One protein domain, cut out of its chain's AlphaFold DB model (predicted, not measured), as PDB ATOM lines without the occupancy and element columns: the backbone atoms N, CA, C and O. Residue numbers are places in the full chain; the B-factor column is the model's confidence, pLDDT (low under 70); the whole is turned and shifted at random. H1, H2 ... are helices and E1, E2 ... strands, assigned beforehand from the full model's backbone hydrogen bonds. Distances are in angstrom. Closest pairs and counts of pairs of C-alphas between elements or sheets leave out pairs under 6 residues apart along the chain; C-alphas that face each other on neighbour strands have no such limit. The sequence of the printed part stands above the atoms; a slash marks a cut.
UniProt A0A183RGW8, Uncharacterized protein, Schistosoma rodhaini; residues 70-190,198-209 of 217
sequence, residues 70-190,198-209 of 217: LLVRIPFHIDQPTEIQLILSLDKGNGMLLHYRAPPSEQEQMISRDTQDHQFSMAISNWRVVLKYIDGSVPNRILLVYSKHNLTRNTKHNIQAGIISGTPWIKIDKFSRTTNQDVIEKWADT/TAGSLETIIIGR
ATOM      1  N   LEU A  70      38.141  39.115  47.628       88.56
ATOM      2  CA  LEU A  70      37.976  40.560  47.742       88.56
ATOM      3  C   LEU A  70      36.610  40.835  48.372       88.56
ATOM      4  O   LEU A  70      35.619  40.232  47.974       88.56
ATOM      5  N   LEU A  71      36.566  41.746  49.341       88.88
ATOM      6  CA  LEU A  71      35.328  42.293  49.883       88.88
ATOM      7  C   LEU A  71      35.163  43.709  49.328       88.88
ATOM      8  O   LEU A  71      36.044  44.549  49.513       88.88
ATOM      9  N   VAL A  72      34.058  43.959  48.631       86.38
ATOM     10  CA  VAL A  72      33.687  45.272  48.095       86.38
ATOM     11  C   VAL A  72      32.469  45.756  48.864       86.38
ATOM     12  O   VAL A  72      31.420  45.115  48.818       86.38
ATOM     13  N   ARG A  73      32.590  46.884  49.569       84.44
ATOM     14  CA  ARG A  73      31.423  47.545  50.159       84.44
ATOM     15  C   ARG A  73      30.644  48.259  49.057       84.44
ATOM     16  O   ARG A  73      31.225  49.026  48.291       84.44
ATOM     17  N   ILE A  74      29.342  48.020  49.001       79.00
ATOM     18  CA  ILE A  74      28.417  48.711  48.110       79.00
ATOM     19  C   ILE A  74      28.156  50.107  48.716       79.00
ATOM     20  O   ILE A  74      27.863  50.198  49.908       79.00
ATOM     21  N   PRO A  75      28.293  51.209  47.954       75.75
ATOM     22  CA  PRO A  75      28.123  52.569  48.476       75.75
ATOM     23  C   PRO A  75      26.660  53.059  48.463       75.75
ATOM     24  O   PRO A  75      26.413  54.250  48.636       75.75
ATOM     25  N   PHE A  76      25.702  52.163  48.219       76.38
ATOM     26  CA  PHE A  76      24.264  52.418  48.137       76.38
ATOM     27  C   PHE A  76      23.483  51.181  48.605       76.38
ATOM     28  O   PHE A  76      24.016  50.070  48.605       76.38
ATOM     29  N   HIS A  77      22.218  51.370  48.979       73.44
ATOM     30  CA  HIS A  77      21.342  50.273  49.385       73.44
ATOM     31  C   HIS A  77      20.888  49.442  48.175       73.44
ATOM     32  O   HIS A  77      20.690  49.987  47.088       73.44
ATOM     33  N   ILE A  78      20.729  48.127  48.348       71.81
ATOM     34  CA  ILE A  78      20.212  47.236  47.297       71.81
ATOM     35  C   ILE A  78      18.828  46.735  47.707       71.81
ATOM     36  O   ILE A  78      18.697  45.660  48.279       71.81
ATOM     37  N   ASP A  79      17.803  47.513  47.365       63.84
ATOM     38  CA  ASP A  79      16.388  47.147  47.520       63.84
ATOM     39  C   ASP A  79      15.887  46.153  46.459       63.84
ATOM     40  O   ASP A  79      14.767  45.653  46.554       63.84
ATOM     41  N   GLN A  80      16.651  45.937  45.379       62.31
ATOM     42  CA  GLN A  80      16.141  45.293  44.167       62.31
ATOM     43  C   GLN A  80      17.133  44.352  43.464       62.31
ATOM     44  O   GLN A  80      18.350  44.555  43.531       62.31
ATOM     45  N   PRO A  81      16.603  43.373  42.697       63.53
ATOM     46  CA  PRO A  81      17.267  42.691  41.586       63.53
ATOM     47  C   PRO A  81      18.374  43.477  40.864       63.53
ATOM     48  O   PRO A  81      18.121  44.246  39.940       63.53
ATOM     49  N   THR A  82      19.627  43.241  41.248       73.31
ATOM     50  CA  THR A  82      20.786  43.889  40.622       73.31
ATOM     51  C   THR A  82      21.212  43.122  39.371       73.31
ATOM     52  O   THR A  82      21.389  41.903  39.418       73.31
ATOM     53  N   GLU A  83      21.414  43.822  38.253       88.94
ATOM     54  CA  GLU A  83      22.181  43.281  37.129       88.94
ATOM     55  C   GLU A  83      23.676  43.459  37.405       88.94
ATOM     56  O   GLU A  83      24.142  44.551  37.726       88.94
ATOM     57  N   ILE A  84      24.434  42.376  37.255       90.19
ATOM     58  CA  ILE A  84      25.891  42.378  37.295       90.19
ATOM     59  C   ILE A  84      26.410  42.048  35.903       90.19
ATOM     60  O   ILE A  84      26.131  40.979  35.355       90.19
ATOM     61  N   GLN A  85      27.234  42.948  35.374       94.00
ATOM     62  CA  GLN A  85      28.090  42.689  34.228       94.00
ATOM     63  C   GLN A  85      29.536  42.520  34.699       94.00
ATOM     64  O   GLN A  85      30.036  43.313  35.494       94.00
ATOM     65  N   LEU A  86      30.218  41.497  34.188       92.44
ATOM     66  CA  LEU A  86      31.626  41.232  34.470       92.44
ATOM     67  C   LEU A  86      32.348  40.727  33.218       92.44
ATOM     68  O   LEU A  86      31.758  40.057  32.372       92.44
ATOM     69  N   ILE A  87      33.638  41.040  33.108       94.31
ATOM     70  CA  ILE A  87      34.522  40.515  32.064       94.31
ATOM     71  C   ILE A  87      35.603  39.697  32.764       94.31
ATOM     72  O   ILE A  87      36.264  40.204  33.670       94.31
ATOM     73  N   LEU A  88      35.774  38.434  32.371       92.81
ATOM     74  CA  LEU A  88      36.781  37.547  32.958       92.81
ATOM     75  C   LEU A  88      37.426  36.618  31.926       92.81
ATOM     76  O   LEU A  88      36.903  36.419  30.834       92.81
ATOM     77  N   SER A  89      38.556  36.033  32.308       93.00
ATOM     78  CA  SER A  89      39.188  34.881  31.664       93.00
ATOM     79  C   SER A  89      39.542  33.869  32.757       93.00
ATOM     80  O   SER A  89      39.768  34.265  33.902       93.00
ATOM     81  N   LEU A  90      39.537  32.571  32.441       92.31
ATOM     82  CA  LEU A  90      39.716  31.498  33.426       92.31
ATOM     83  C   LEU A  90      40.586  30.347  32.905       92.31
ATOM     84  O   LEU A  90      40.399  29.851  31.791       92.31
ATOM     85  N   ASP A  91      41.489  29.868  33.759       91.25
ATOM     86  CA  ASP A  91      42.299  28.669  33.530       91.25
ATOM     87  C   ASP A  91      41.610  27.385  34.036       91.25
ATOM     88  O   ASP A  91      41.953  26.290  33.579       91.25
ATOM     89  N   LYS A  92      40.637  27.514  34.953       90.25
ATOM     90  CA  LYS A  92      39.928  26.430  35.653       90.25
ATOM     91  C   LYS A  92      38.412  26.543  35.502       90.25
ATOM     92  O   LYS A  92      37.806  27.527  35.909       90.25
ATOM     93  N   GLY A  93      37.777  25.479  35.012       91.12
ATOM     94  CA  GLY A  93      36.329  25.405  34.774       91.12
ATOM     95  C   GLY A  93      35.432  25.260  36.008       91.12
ATOM     96  O   GLY A  93      34.309  24.787  35.856       91.12
ATOM     97  N   ASN A  94      35.905  25.596  37.210       91.44
ATOM     98  CA  ASN A  94      35.146  25.549  38.463       91.44
ATOM     99  C   ASN A  94      35.655  26.646  39.417       91.44
ATOM    100  O   ASN A  94      36.865  26.788  39.576       91.44
ATOM    101  N   GLY A  95      34.759  27.387  40.076       88.62
ATOM    102  CA  GLY A  95      35.140  28.418  41.052       88.62
ATOM    103  C   GLY A  95      33.991  29.339  41.469       88.62
ATOM    104  O   GLY A  95      32.990  29.449  40.771       88.62
ATOM    105  N   MET A  96      34.123  30.017  42.608       88.69
ATOM    106  CA  MET A  96      33.182  31.057  43.051       88.69
ATOM    107  C   MET A  96      33.555  32.384  42.367       88.69
ATOM    108  O   MET A  96      34.716  32.784  42.454       88.69
ATOM    109  N   LEU A  97      32.614  33.055  41.684       90.50
ATOM    110  CA  LEU A  97      32.866  34.389  41.118       90.50
ATOM    111  C   LEU A  97      32.535  35.470  42.139       90.50
ATOM    112  O   LEU A  97      33.411  36.249  42.498       90.50
ATOM    113  N   LEU A  98      31.283  35.511  42.607       91.00
ATOM    114  CA  LEU A  98      30.838  36.481  43.604       91.00
ATOM    115  C   LEU A  98      29.605  36.027  44.389       91.00
ATOM    116  O   LEU A  98      28.791  35.240  43.903       91.00
ATOM    117  N   HIS A  99      29.443  36.591  45.580       89.12
ATOM    118  CA  HIS A  99      28.250  36.460  46.409       89.12
ATOM    119  C   HIS A  99      27.922  37.789  47.096       89.12
ATOM    120  O   HIS A  99      28.833  38.488  47.533       89.12
ATOM    121  N   TYR A 100      26.636  38.099  47.257       86.75
ATOM    122  CA  TYR A 100      26.174  39.155  48.159       86.75
ATOM    123  C   TYR A 100      24.788  38.841  48.741       86.75
ATOM    124  O   TYR A 100      24.060  37.968  48.253       86.75
ATOM    125  N   ARG A 101      24.442  39.585  49.795       86.50
ATOM    126  CA  ARG A 101      23.121  39.609  50.433       86.50
ATOM    127  C   ARG A 101      22.501  40.987  50.238       86.50
ATOM    128  O   ARG A 101      23.187  41.993  50.429       86.50
ATOM    129  N   ALA A 102      21.228  41.013  49.870       84.69
ATOM    130  CA  ALA A 102      20.392  42.206  49.879       84.69
ATOM    131  C   ALA A 102      19.341  42.036  50.993       84.69
ATOM    132  O   ALA A 102      18.729  40.967  51.066       84.69
ATOM    133  N   PRO A 103      19.158  43.017  51.892       83.62
ATOM    134  CA  PRO A 103      18.123  42.926  52.916       83.62
ATOM    135  C   PRO A 103      16.721  42.961  52.276       83.62
ATOM    136  O   PRO A 103      16.582  43.387  51.127       83.62
ATOM    137  N   PRO A 104      15.671  42.541  52.999       83.69
ATOM    138  CA  PRO A 104      14.295  42.743  52.559       83.69
ATOM    139  C   PRO A 104      13.978  44.228  52.387       83.69
ATOM    140  O   PRO A 104      14.297  45.033  53.267       83.69
ATOM    141  N   SER A 105      13.278  44.583  51.313       83.50
ATOM    142  CA  SER A 105      12.735  45.936  51.143       83.50
ATOM    143  C   SER A 105      11.701  46.266  52.233       83.50
ATOM    144  O   SER A 105      11.058  45.366  52.781       83.50
ATOM    145  N   GLU A 106      11.473  47.553  52.532       82.94
ATOM    146  CA  GLU A 106      10.459  47.971  53.527       82.94
ATOM    147  C   GLU A 106       9.070  47.367  53.243       82.94
ATOM    148  O   GLU A 106       8.327  47.027  54.163       82.94
ATOM    149  N   GLN A 107       8.726  47.188  51.963       83.44
ATOM    150  CA  GLN A 107       7.459  46.594  51.537       83.44
ATOM    151  C   GLN A 107       7.352  45.115  51.923       83.44
ATOM    152  O   GLN A 107       6.305  44.684  52.401       83.44
ATOM    153  N   GLU A 108       8.432  44.345  51.789       84.56
ATOM    154  CA  GLU A 108       8.469  42.941  52.210       84.56
ATOM    155  C   GLU A 108       8.435  42.810  53.738       84.56
ATOM    156  O   GLU A 108       7.711  41.963  54.260       84.56
ATOM    157  N   GLN A 109       9.120  43.703  54.464       83.69
ATOM    158  CA  GLN A 109       9.076  43.759  55.936       83.69
ATOM    159  C   GLN A 109       7.674  44.113  56.474       83.69
ATOM    160  O   GLN A 109       7.283  43.645  57.544       83.69
ATOM    161  N   MET A 110       6.894  44.911  55.733       86.00
ATOM    162  CA  MET A 110       5.485  45.185  56.050       86.00
ATOM    163  C   MET A 110       4.555  43.996  55.758       86.00
ATOM    164  O   MET A 110       3.519  43.872  56.410       86.00
ATOM    165  N   ILE A 111       4.903  43.127  54.802       86.06
ATOM    166  CA  ILE A 111       4.110  41.943  54.429       86.06
ATOM    167  C   ILE A 111       4.401  40.757  55.360       86.06
ATOM    168  O   ILE A 111       3.472  40.059  55.767       86.06
ATOM    169  N   SER A 112       5.669  40.520  55.712       79.06
ATOM    170  CA  SER A 112       6.084  39.415  56.580       79.06
ATOM    171  C   SER A 112       7.257  39.795  57.484       79.06
ATOM    172  O   SER A 112       8.249  40.381  57.050       79.06
ATOM    173  N   ARG A 113       7.155  39.390  58.756       73.44
ATOM    174  CA  ARG A 113       8.203  39.564  59.777       73.44
ATOM    175  C   ARG A 113       9.285  38.484  59.735       73.44
ATOM    176  O   ARG A 113      10.343  38.686  60.319       73.44
ATOM    177  N   ASP A 114       9.023  37.375  59.045       77.81
ATOM    178  CA  ASP A 114       9.931  36.224  58.948       77.81
ATOM    179  C   ASP A 114      10.798  36.262  57.670       77.81
ATOM    180  O   ASP A 114      11.524  35.314  57.365       77.81
ATOM    181  N   THR A 115      10.716  37.363  56.913       81.94
ATOM    182  CA  THR A 115      11.481  37.613  55.684       81.94
ATOM    183  C   THR A 115      12.981  37.686  55.981       81.94
ATOM    184  O   THR A 115      13.421  38.454  56.836       81.94
ATOM    185  N   GLN A 116      13.777  36.897  55.261       86.06
ATOM    186  CA  GLN A 116      15.239  36.840  55.392       86.06
ATOM    187  C   GLN A 116      15.923  37.655  54.287       86.06
ATOM    188  O   GLN A 116      15.282  38.044  53.321       86.06
ATOM    189  N   ASP A 117      17.237  37.877  54.376       86.12
ATOM    190  CA  ASP A 117      17.988  38.493  53.273       86.12
ATOM    191  C   ASP A 117      17.866  37.678  51.974       86.12
ATOM    192  O   ASP A 117      18.119  36.467  51.953       86.12
ATOM    193  N   HIS A 118      17.606  38.376  50.869       87.25
ATOM    194  CA  HIS A 118      17.770  37.861  49.512       87.25
ATOM    195  C   HIS A 118      19.240  37.499  49.271       87.25
ATOM    196  O   HIS A 118      20.143  38.289  49.565       87.25
ATOM    197  N   GLN A 119      19.512  36.316  48.710       88.50
ATOM    198  CA  GLN A 119      20.885  35.824  48.521       88.50
ATOM    199  C   GLN A 119      21.204  35.597  47.048       88.50
ATOM    200  O   GLN A 119      20.585  34.758  46.392       88.50
ATOM    201  N   PHE A 120      22.237  36.271  46.544       89.81
ATOM    202  CA  PHE A 120      22.711  36.143  45.168       89.81
ATOM    203  C   PHE A 120      24.101  35.506  45.156       89.81
ATOM    204  O   PHE A 120      25.008  35.970  45.843       89.81
ATOM    205  N   SER A 121      24.299  34.428  44.392       91.00
ATOM    206  CA  SER A 121      25.605  33.755  44.289       91.00
ATOM    207  C   SER A 121      25.879  33.299  42.858       91.00
ATOM    208  O   SER A 121      25.139  32.476  42.324       91.00
ATOM    209  N   MET A 122      26.962  33.789  42.251       93.75
ATOM    210  CA  MET A 122      27.367  33.443  40.886       93.75
ATOM    211  C   MET A 122      28.693  32.680  40.897       93.75
ATOM    212  O   MET A 122      29.692  33.158  41.436       93.75
ATOM    213  N   ALA A 123      28.716  31.491  40.303       93.44
ATOM    214  CA  ALA A 123      29.875  30.600  40.251       93.44
ATOM    215  C   ALA A 123      30.111  30.079  38.827       93.44
ATOM    216  O   ALA A 123      29.242  30.178  37.965       93.44
ATOM    217  N   ILE A 124      31.273  29.470  38.599       95.25
ATOM    218  CA  ILE A 124      31.523  28.573  37.471       95.25
ATOM    219  C   ILE A 124      31.421  27.130  37.968       95.25
ATOM    220  O   ILE A 124      32.037  26.771  38.973       95.25
ATOM    221  N   SER A 125      30.674  26.301  37.244       94.44
ATOM    222  CA  SER A 125      30.570  24.859  37.457       94.44
ATOM    223  C   SER A 125      30.672  24.132  36.118       94.44
ATOM    224  O   SER A 125      29.866  24.369  35.220       94.44
ATOM    225  N   ASN A 126      31.675  23.264  35.967       96.06
ATOM    226  CA  ASN A 126      31.964  22.502  34.743       96.06
ATOM    227  C   ASN A 126      31.941  23.369  33.466       96.06
ATOM    228  O   ASN A 126      31.263  23.056  32.489       96.06
ATOM    229  N   TRP A 127      32.682  24.481  33.502       96.69
ATOM    230  CA  TRP A 127      32.766  25.514  32.459       96.69
ATOM    231  C   TRP A 127      31.463  26.277  32.157       96.69
ATOM    232  O   TRP A 127      31.451  27.093  31.243       96.69
ATOM    233  N   ARG A 128      30.376  26.100  32.916       97.06
ATOM    234  CA  ARG A 128      29.169  26.942  32.816       97.06
ATOM    235  C   ARG A 128      29.115  27.959  33.940       97.06
ATOM    236  O   ARG A 128      29.481  27.642  35.068       97.06
ATOM    237  N   VAL A 129      28.601  29.152  33.656       96.94
ATOM    238  CA  VAL A 129      28.174  30.071  34.717       96.94
ATOM    239  C   VAL A 129      26.917  29.478  35.351       96.94
ATOM    240  O   VAL A 129      26.017  29.031  34.640       96.94
ATOM    241  N   VAL A 130      26.849  29.473  36.676       96.50
ATOM    242  CA  VAL A 130      25.652  29.132  37.445       96.50
ATOM    243  C   VAL A 130      25.320  30.282  38.385       96.50
ATOM    244  O   VAL A 130      26.192  30.794  39.089       96.50
ATOM    245  N   LEU A 131      24.055  30.686  38.389       95.44
ATOM    246  CA  LEU A 131      23.498  31.672  39.304       95.44
ATOM    247  C   LEU A 131      22.526  30.954  40.241       95.44
ATOM    248  O   LEU A 131      21.572  30.318  39.791       95.44
ATOM    249  N   LYS A 132      22.791  31.061  41.542       93.38
ATOM    250  CA  LYS A 132      21.880  30.694  42.625       93.38
ATOM    251  C   LYS A 132      21.248  31.965  43.183       93.38
ATOM    252  O   LYS A 132      21.968  32.871  43.605       93.38
ATOM    253  N   TYR A 133      19.926  31.972  43.246       92.62
ATOM    254  CA  TYR A 133      19.129  32.954  43.965       92.62
ATOM    255  C   TYR A 133      18.365  32.269  45.105       92.62
ATOM    256  O   TYR A 133      17.856  31.158  44.933       92.62
ATOM    257  N   ILE A 134      18.305  32.918  46.264       89.94
ATOM    258  CA  ILE A 134      17.316  32.639  47.309       89.94
ATOM    259  C   ILE A 134      16.508  33.914  47.489       89.94
ATOM    260  O   ILE A 134      17.074  34.979  47.733       89.94
ATOM    261  N   ASP A 135      15.198  33.758  47.367       88.31
ATOM    262  CA  ASP A 135      14.204  34.778  47.651       88.31
ATOM    263  C   ASP A 135      14.012  34.875  49.169       88.31
ATOM    264  O   ASP A 135      13.627  33.898  49.814       88.31
ATOM    265  N   GLY A 136      14.288  36.044  49.737       86.38
ATOM    266  CA  GLY A 136      14.157  36.334  51.161       86.38
ATOM    267  C   GLY A 136      12.741  36.153  51.709       86.38
ATOM    268  O   GLY A 136      12.570  35.764  52.866       86.38
ATOM    269  N   SER A 137      11.731  36.352  50.855       85.06
ATOM    270  CA  SER A 137      10.314  36.131  51.167       85.06
ATOM    271  C   SER A 137       9.912  34.649  51.115       85.06
ATOM    272  O   SER A 137       8.853  34.278  51.619       85.06
ATOM    273  N   VAL A 138      10.749  33.776  50.535       87.56
ATOM    274  CA  VAL A 138      10.530  32.321  50.457       87.56
ATOM    275  C   VAL A 138      11.866  31.577  50.667       87.56
ATOM    276  O   VAL A 138      12.352  30.911  49.752       87.56
ATOM    277  N   PRO A 139      12.500  31.652  51.856       78.81
ATOM    278  CA  PRO A 139      13.921  31.312  52.032       78.81
ATOM    279  C   PRO A 139      14.277  29.832  51.797       78.81
ATOM    280  O   PRO A 139      15.426  29.510  51.490       78.81
ATOM    281  N   ASN A 140      13.299  28.922  51.877       84.94
ATOM    282  CA  ASN A 140      13.482  27.507  51.527       84.94
ATOM    283  C   ASN A 140      13.506  27.258  50.002       84.94
ATOM    284  O   ASN A 140      13.912  26.177  49.570       84.94
ATOM    285  N   ARG A 141      13.081  28.225  49.177       89.38
ATOM    286  CA  ARG A 141      13.047  28.127  47.712       89.38
ATOM    287  C   ARG A 141      14.352  28.643  47.111       89.38
ATOM    288  O   ARG A 141      14.635  29.840  47.092       89.38
ATOM    289  N   ILE A 142      15.125  27.724  46.549       91.25
ATOM    290  CA  ILE A 142      16.353  28.004  45.810       91.25
ATOM    291  C   ILE A 142      16.033  27.988  44.313       91.25
ATOM    292  O   ILE A 142      15.640  26.955  43.773       91.25
ATOM    293  N   LEU A 143      16.280  29.100  43.621       94.44
ATOM    294  CA  LEU A 143      16.242  29.154  42.159       94.44
ATOM    295  C   LEU A 143      17.669  29.056  41.606       94.44
ATOM    296  O   LEU A 143      18.556  29.820  41.990       94.44
ATOM    297  N   LEU A 144      17.902  28.099  40.709       95.62
ATOM    298  CA  LEU A 144      19.185  27.866  40.046       95.62
ATOM    299  C   LEU A 144      19.030  28.025  38.539       95.62
ATOM    300  O   LEU A 144      18.115  27.462  37.951       95.62
ATOM    301  N   VAL A 145      19.961  28.715  37.890       97.44
ATOM    302  CA  VAL A 145      20.017  28.788  36.426       97.44
ATOM    303  C   VAL A 145      21.456  28.627  35.947       97.44
ATOM    304  O   VAL A 145      22.389  29.139  36.567       97.44
ATOM    305  N   TYR A 146      21.638  27.892  34.851       97.94
ATOM    306  CA  TYR A 146      22.934  27.659  34.214       97.94
ATOM    307  C   TYR A 146      23.003  28.383  32.871       97.94
ATOM    308  O   TYR A 146      22.004  28.493  32.161       97.94
ATOM    309  N   SER A 147      24.191  28.836  32.478       97.50
ATOM    310  CA  SER A 147      24.396  29.404  31.152       97.50
ATOM    311  C   SER A 147      24.169  28.366  30.047       97.50
ATOM    312  O   SER A 147      24.687  27.249  30.099       97.50
ATOM    313  N   LYS A 148      23.441  28.771  28.997       96.19
ATOM    314  CA  LYS A 148      23.229  27.970  27.773       96.19
ATOM    315  C   LYS A 148      24.534  27.593  27.070       96.19
ATOM    316  O   LYS A 148      24.623  26.539  26.449       96.19
ATOM    317  N   HIS A 149      25.533  28.460  27.190       95.69
ATOM    318  CA  HIS A 149      26.843  28.325  26.570       95.69
ATOM    319  C   HIS A 149      27.897  28.048  27.645       95.69
ATOM    320  O   HIS A 149      27.788  28.536  28.775       95.69
ATOM    321  N   ASN A 150      28.904  27.256  27.288       96.31
ATOM    322  CA  ASN A 150      30.084  27.041  28.118       96.31
ATOM    323  C   ASN A 150      31.088  28.182  27.879       96.31
ATOM    324  O   ASN A 150      31.161  28.731  26.781       96.31
ATOM    325  N   LEU A 151      31.882  28.493  28.897       96.69
ATOM    326  CA  LEU A 151      33.063  29.340  28.810       96.69
ATOM    327  C   LEU A 151      34.246  28.547  28.241       96.69
ATOM    328  O   LEU A 151      34.387  27.347  28.493       96.69
ATOM    329  N   THR A 152      35.129  29.239  27.532       96.62
ATOM    330  CA  THR A 152      36.338  28.682  26.924       96.62
ATOM    331  C   THR A 152      37.562  29.029  27.768       96.62
ATOM    332  O   THR A 152      37.732  30.156  28.235       96.62
ATOM    333  N   ARG A 153      38.454  28.051  27.954       95.44
ATOM    334  CA  ARG A 153      39.702  28.224  28.708       95.44
ATOM    335  C   ARG A 153      40.550  29.364  28.140       95.44
ATOM    336  O   ARG A 153      40.711  29.473  26.926       95.44
ATOM    337  N   ASN A 154      41.098  30.190  29.029       93.06
ATOM    338  CA  ASN A 154      41.952  31.346  28.736       93.06
ATOM    339  C   ASN A 154      41.328  32.400  27.787       93.06
ATOM    340  O   ASN A 154      42.039  33.273  27.293       93.06
ATOM    341  N   THR A 155      40.014  32.354  27.543       94.19
ATOM    342  CA  THR A 155      39.294  33.300  26.677       94.19
ATOM    343  C   THR A 155      38.617  34.382  27.515       94.19
ATOM    344  O   THR A 155      38.014  34.079  28.545       94.19
ATOM    345  N   LYS A 156      38.697  35.647  27.078       94.69
ATOM    346  CA  LYS A 156      37.965  36.761  27.699       94.69
ATOM    347  C   LYS A 156      36.482  36.677  27.309       94.69
ATOM    348  O   LYS A 156      36.159  36.779  26.129       94.69
ATOM    349  N   HIS A 157      35.605  36.514  28.297       96.56
ATOM    350  CA  HIS A 157      34.148  36.464  28.145       96.56
ATOM    351  C   HIS A 157      33.480  37.622  28.890       96.56
ATOM    352  O   HIS A 157      33.882  37.957  30.005       96.56
ATOM    353  N   ASN A 158      32.429  38.191  28.298       96.94
ATOM    354  CA  ASN A 158      31.525  39.139  28.946       96.94
ATOM    355  C   ASN A 158      30.299  38.380  29.473       96.94
ATOM    356  O   ASN A 158      29.566  37.765  28.700       96.94
ATOM    357  N   ILE A 159      30.071  38.411  30.780       97.06
ATOM    358  CA  ILE A 159      28.958  37.731  31.445       97.06
ATOM    359  C   ILE A 159      28.045  38.803  32.039       97.06
ATOM    360  O   ILE A 159      28.492  39.646  32.814       97.06
ATOM    361  N   GLN A 160      26.763  38.747  31.686       96.56
ATOM    362  CA  GLN A 160      25.699  39.562  32.270       96.56
ATOM    363  C   GLN A 160      24.737  38.624  32.999       96.56
ATOM    364  O   GLN A 160      24.314  37.619  32.427       96.56
ATOM    365  N   ALA A 161      24.400  38.906  34.251       95.94
ATOM    366  CA  ALA A 161      23.474  38.087  35.022       95.94
ATOM    367  C   ALA A 161      22.761  38.918  36.088       95.94
ATOM    368  O   ALA A 161      23.311  39.887  36.605       95.94
ATOM    369  N   GLY A 162      21.548  38.521  36.449       94.12
ATOM    370  CA  GLY A 162      20.729  39.258  37.404       94.12
ATOM    371  C   GLY A 162      19.462  38.498  37.762       94.12
ATOM    372  O   GLY A 162      19.299  37.329  37.413       94.12
ATOM    373  N   ILE A 163      18.542  39.184  38.430       91.94
ATOM    374  CA  ILE A 163      17.171  38.716  38.660       91.94
ATOM    375  C   ILE A 163      16.229  39.625  37.848       91.94
ATOM    376  O   ILE A 163      16.520  40.803  37.665       91.94
ATOM    377  N   ILE A 164      15.121  39.105  37.322       89.25
ATOM    378  CA  ILE A 164      14.009  39.883  36.742       89.25
ATOM    379  C   ILE A 164      12.717  39.268  37.275       89.25
ATOM    380  O   ILE A 164      12.496  38.071  37.097       89.25
ATOM    381  N   SER A 165      11.872  40.064  37.936       86.81
ATOM    382  CA  SER A 165      10.594  39.611  38.518       86.81
ATOM    383  C   SER A 165      10.737  38.310  39.332       86.81
ATOM    384  O   SER A 165      10.084  37.307  39.048       86.81
ATOM    385  N   GLY A 166      11.689  38.289  40.273       87.00
ATOM    386  CA  GLY A 166      12.028  37.119  41.100       87.00
ATOM    387  C   GLY A 166      12.757  35.972  40.380       87.00
ATOM    388  O   GLY A 166      13.240  35.054  41.033       87.00
ATOM    389  N   THR A 167      12.883  36.010  39.049       91.44
ATOM    390  CA  THR A 167      13.478  34.936  38.237       91.44
ATOM    391  C   THR A 167      14.955  35.216  37.921       91.44
ATOM    392  O   THR A 167      15.247  36.266  37.341       91.44
ATOM    393  N   PRO A 168      15.907  34.315  38.234       94.94
ATOM    394  CA  PRO A 168      17.314  34.514  37.892       94.94
ATOM    395  C   PRO A 168      17.587  34.311  36.396       94.94
ATOM    396  O   PRO A 168      17.000  33.439  35.753       94.94
ATOM    397  N   TRP A 169      18.528  35.077  35.840       96.62
ATOM    398  CA  TRP A 169      18.940  34.970  34.440       96.62
ATOM    399  C   TRP A 169      20.449  35.169  34.232       96.62
ATOM    400  O   TRP A 169      21.118  35.851  35.007       96.62
ATOM    401  N   ILE A 170      20.978  34.577  33.155       97.94
ATOM    402  CA  ILE A 170      22.369  34.708  32.693       97.94
ATOM    403  C   ILE A 170      22.385  34.928  31.174       97.94
ATOM    404  O   ILE A 170      21.600  34.337  30.432       97.94
ATOM    405  N   LYS A 171      23.334  35.727  30.697       97.81
ATOM    406  CA  LYS A 171      23.724  35.902  29.298       97.81
ATOM    407  C   LYS A 171      25.255  35.898  29.208       97.81
ATOM    408  O   LYS A 171      25.934  36.404  30.097       97.81
ATOM    409  N   ILE A 172      25.792  35.334  28.129       97.69
ATOM    410  CA  ILE A 172      27.233  35.306  27.844       97.69
ATOM    411  C   ILE A 172      27.467  35.904  26.456       97.69
ATOM    412  O   ILE A 172      26.749  35.578  25.509       97.69
ATOM    413  N   ASP A 173      28.459  36.780  26.343       96.19
ATOM    414  CA  ASP A 173      28.913  37.446  25.124       96.19
ATOM    415  C   ASP A 173      27.753  38.005  24.272       96.19
ATOM    416  O   ASP A 173      26.956  38.833  24.723       96.19
ATOM    417  N   LYS A 174      27.659  37.554  23.015       94.88
ATOM    418  CA  LYS A 174      26.613  37.921  22.049       94.88
ATOM    419  C   LYS A 174      25.467  36.900  21.998       94.88
ATOM    420  O   LYS A 174      24.583  37.031  21.157       94.88
ATOM    421  N   PHE A 175      25.486  35.878  22.854       95.19
ATOM    422  CA  PHE A 175      24.477  34.823  22.857       95.19
ATOM    423  C   PHE A 175      23.159  35.278  23.502       95.19
ATOM    424  O   PHE A 175      23.072  36.319  24.160       95.19
ATOM    425  N   SER A 176      22.107  34.480  23.313       95.00
ATOM    426  CA  SER A 176      20.812  34.693  23.956       95.00
ATOM    427  C   SER A 176      20.883  34.465  25.471       95.00
ATOM    428  O   SER A 176      21.641  33.625  25.966       95.00
ATOM    429  N   ARG A 177      20.059  35.212  26.216       96.06
ATOM    430  CA  ARG A 177      19.883  35.002  27.657       96.06
ATOM    431  C   ARG A 177      19.156  33.686  27.962       96.06
ATOM    432  O   ARG A 177      18.442  33.118  27.125       96.06
ATOM    433  N   THR A 178      19.300  33.222  29.193       97.44
ATOM    434  CA  THR A 178      18.396  32.231  29.774       97.44
ATOM    435  C   THR A 178      16.984  32.816  29.914       97.44
ATOM    436  O   THR A 178      16.790  34.031  29.978       97.44
ATOM    437  N   THR A 179      15.988  31.944  29.913       95.88
ATOM    438  CA  THR A 179      14.566  32.230  30.108       95.88
ATOM    439  C   THR A 179      14.070  31.434  31.313       95.88
ATOM    440  O   THR A 179      14.782  30.586  31.847       95.88
ATOM    441  N   ASN A 180      12.827  31.663  31.730       93.88
ATOM    442  CA  ASN A 180      12.219  30.987  32.879       93.88
ATOM    443  C   ASN A 180      12.184  29.445  32.726       93.88
ATOM    444  O   ASN A 180      12.075  28.744  33.722       93.88
ATOM    445  N   GLN A 181      12.305  28.919  31.500       95.75
ATOM    446  CA  GLN A 181      12.388  27.479  31.207       95.75
ATOM    447  C   GLN A 181      13.763  26.863  31.524       95.75
ATOM    448  O   GLN A 181      13.860  25.650  31.675       95.75
ATOM    449  N   ASP A 182      14.821  27.674  31.628       96.69
ATOM    450  CA  ASP A 182      16.165  27.222  32.022       96.69
ATOM    451  C   ASP A 182      16.356  27.201  33.555       96.69
ATOM    452  O   ASP A 182      17.424  26.822  34.044       96.69
ATOM    453  N   VAL A 183      15.356  27.666  34.315       97.00
ATOM    454  CA  VAL A 183      15.424  27.813  35.774       97.00
ATOM    455  C   VAL A 183      14.974  26.525  36.457       97.00
ATOM    456  O   VAL A 183      13.882  26.016  36.231       97.00
ATOM    457  N   ILE A 184      15.833  26.020  37.334       96.56
ATOM    458  CA  ILE A 184      15.617  24.844  38.167       96.56
ATOM    459  C   ILE A 184      15.255  25.334  39.568       96.56
ATOM    460  O   ILE A 184      16.115  25.827  40.303       96.56
ATOM    461  N   GLU A 185      13.991  25.181  39.948       94.81
ATOM    462  CA  GLU A 185      13.554  25.370  41.330       94.81
ATOM    463  C   GLU A 185      13.945  24.152  42.181       94.81
ATOM    464  O   GLU A 185      13.806  23.002  41.758       94.81
ATOM    465  N   LYS A 186      14.455  24.402  43.388       91.44
ATOM    466  CA  LYS A 186      14.711  23.386  44.411       91.44
ATOM    467  C   LYS A 186      14.221  23.888  45.757       91.44
ATOM    468  O   LYS A 186      14.524  25.014  46.143       91.44
ATOM    469  N   TRP A 187      13.545  23.022  46.493       87.81
ATOM    470  CA  TRP A 187      13.180  23.278  47.878       87.81
ATOM    471  C   TRP A 187      14.231  22.650  48.788       87.81
ATOM    472  O   TRP A 187      14.605  21.493  48.604       87.81
ATOM    473  N   ALA A 188      14.753  23.441  49.721       77.81
ATOM    474  CA  ALA A 188      15.618  22.961  50.785       77.81
ATOM    475  C   ALA A 188      14.767  22.574  51.996       77.81
ATOM    476  O   ALA A 188      13.892  23.338  52.410       77.81
ATOM    477  N   ASP A 189      15.068  21.425  52.600       67.56
ATOM    478  CA  ASP A 189      14.597  21.126  53.949       67.56
ATOM    479  C   ASP A 189      15.104  22.213  54.907       67.56
ATOM    480  O   ASP A 189      16.263  22.636  54.815       67.56
ATOM    481  N   THR A 190      14.255  22.635  55.849       53.31
ATOM    482  CA  THR A 190      14.388  23.838  56.706       53.31
ATOM    483  C   THR A 190      15.623  23.868  57.633       53.31
ATOM    484  O   THR A 190      15.754  24.747  58.481       53.31
ATOM    485  N   THR A 198      28.758  33.701  55.142       52.44
ATOM    486  CA  THR A 198      28.633  34.328  56.473       52.44
ATOM    487  C   THR A 198      29.614  35.485  56.681       52.44
ATOM    488  O   THR A 198      29.788  35.953  57.802       52.44
ATOM    489  N   ALA A 199      30.305  35.921  55.623       47.81
ATOM    490  CA  ALA A 199      31.442  36.833  55.705       47.81
ATOM    491  C   ALA A 199      31.265  38.043  54.783       47.81
ATOM    492  O   ALA A 199      31.290  37.914  53.563       47.81
ATOM    493  N   GLY A 200      31.126  39.212  55.394       50.16
ATOM    494  CA  GLY A 200      30.607  40.418  54.757       50.16
ATOM    495  C   GLY A 200      29.361  40.859  55.514       50.16
ATOM    496  O   GLY A 200      28.565  40.022  55.940       50.16
ATOM    497  N   SER A 201      29.221  42.160  55.746       58.78
ATOM    498  CA  SER A 201      27.978  42.709  56.285       58.78
ATOM    499  C   SER A 201      26.883  42.679  55.214       58.78
ATOM    500  O   SER A 201      27.152  42.401  54.040       58.78
ATOM    501  N   LEU A 202      25.668  43.090  55.588       67.69
ATOM    502  CA  LEU A 202      24.771  43.737  54.626       67.69
ATOM    503  C   LEU A 202      25.566  44.773  53.805       67.69
ATOM    504  O   LEU A 202      26.503  45.388  54.325       67.69
ATOM    505  N   GLU A 203      25.232  44.930  52.526       74.44
ATOM    506  CA  GLU A 203      25.941  45.834  51.601       74.44
ATOM    507  C   GLU A 203      27.411  45.436  51.302       74.44
ATOM    508  O   GLU A 203      28.214  46.275  50.896       74.44
ATOM    509  N   THR A 204      27.795  44.159  51.457       84.06
ATOM    510  CA  THR A 204      29.104  43.637  50.999       84.06
ATOM    511  C   THR A 204      28.962  42.636  49.849       84.06
ATOM    512  O   THR A 204      28.265  41.630  49.978       84.06
ATOM    513  N   ILE A 205      29.708  42.853  48.760       85.94
ATOM    514  CA  ILE A 205      29.959  41.850  47.715       85.94
ATOM    515  C   ILE A 205      31.279  41.134  48.019       85.94
ATOM    516  O   ILE A 205      32.343  41.754  48.077       85.94
ATOM    517  N   ILE A 206      31.216  39.814  48.174       87.56
ATOM    518  CA  ILE A 206      32.372  38.915  48.144       87.56
ATOM    519  C   ILE A 206      32.698  38.623  46.678       87.56
ATOM    520  O   ILE A 206      31.802  38.236  45.935       87.56
ATOM    521  N   ILE A 207      33.960  38.741  46.264       87.31
ATOM    522  CA  ILE A 207      34.454  38.323  44.941       87.31
ATOM    523  C   ILE A 207      35.589  37.307  45.127       87.31
ATOM    524  O   ILE A 207      36.450  37.474  45.995       87.31
ATOM    525  N   GLY A 208      35.595  36.250  44.316       84.12
ATOM    526  CA  GLY A 208      36.469  35.093  44.480       84.12
ATOM    527  C   GLY A 208      35.944  34.129  45.543       84.12
ATOM    528  O   GLY A 208      34.743  33.870  45.633       84.12
ATOM    529  N   ARG A 209      36.840  33.561  46.355       77.62
ATOM    530  CA  ARG A 209      36.489  32.529  47.342       77.62
ATOM    531  C   ARG A 209      35.499  33.033  48.403       77.62
ATOM    532  O   ARG A 209      35.740  34.015  49.090       77.62
TER     533      ARG A 209
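Overview. This is residues 70 to 190 and 198 to 209 of the 217 residues of an uncharacterized protein of Schistosoma rodhaini (UniProt A0A183RGW8). Two sheets of strands lie partly face to face as a sandwich: a wide, twisted sheet of seven strands, with a smaller sheet of three, E2, E7 and E8, over part of one face. E1 and E10 extend the wide sheet beyond the small one, and the short helix H1, between E3 and E4 in the chain, lies away from both sheets. The 133 printed residues hold one named helix and ten named strands, in the order E1 E2 E3 H1 E4 E5 E6 E7 E8 E9 E10, and the class is mostly strand. Both sheets are antiparallel, ordered E1 E10 E3 E4 E5 E6 E9 and E2 E7 E8. The whole is compact, with a radius of gyration of the C-alphas of 15.0 A and spans of 47 by 33 by 27 A.

Arrangement. In the larger sheet E4, residues 118 to 125, E5, residues 128 to 134, and E6, residues 141 to 146, form a meander, each strand the antiparallel neighbour of the one before. N 121 and O 132 are 2.9 A apart, and N 133 and O 143 are 2.8 A apart. On the other side of E4 is E3, residues 95 to 102, with N 100 and O 120 at 3.0 A. Next comes E10, residues 204 to 208, with N 206 and O 99 at 2.8 A, then the edge strand E1, residues 70 to 73, with N 72 and O 205 at 2.8 A. At the other edge E9, residues 183 to 187, pairs with E6 through N 144 and O 184, 2.9 A. In the smaller sheet E7, residues 157 to 164, has as neighbours E2, residues 84 to 88, with N 159 and O 86 at 2.8 A, and E8, residues 167 to 172, with N 162 and O 169 at 3.1 A; E7 and E8 are a hairpin. The closest C-alphas of E5 and E8, Tyr 133 and Pro 168, are 6.5 A apart. H1, residues 106 to 111, is not on either sheet, and every O i to N i+4 pair in it is within hydrogen-bond range.

Along the chain. E1 begins at C-alpha 70 (37.976, 40.560, 47.742) and E10 ends at C-alpha 208 (36.469, 35.093, 44.480). From first to last C-alpha E7 measures 22.2 A, E3 22.0 A, E4 21.9 A and E5 19.6 A.

Size, cuts and confidence. The C-alphas farthest apart, of Met 110 and Asn 154, are 47.6 A apart. Residues 191 to 197 are not printed, and C-alphas 190 and 198 are 17.7 A apart across that cut. Of the links that are printed whole, none is long. Mean pLDDT of the printed part is 87.6; residues 79 to 81, 189 to 190 and 198 to 202 are under 70.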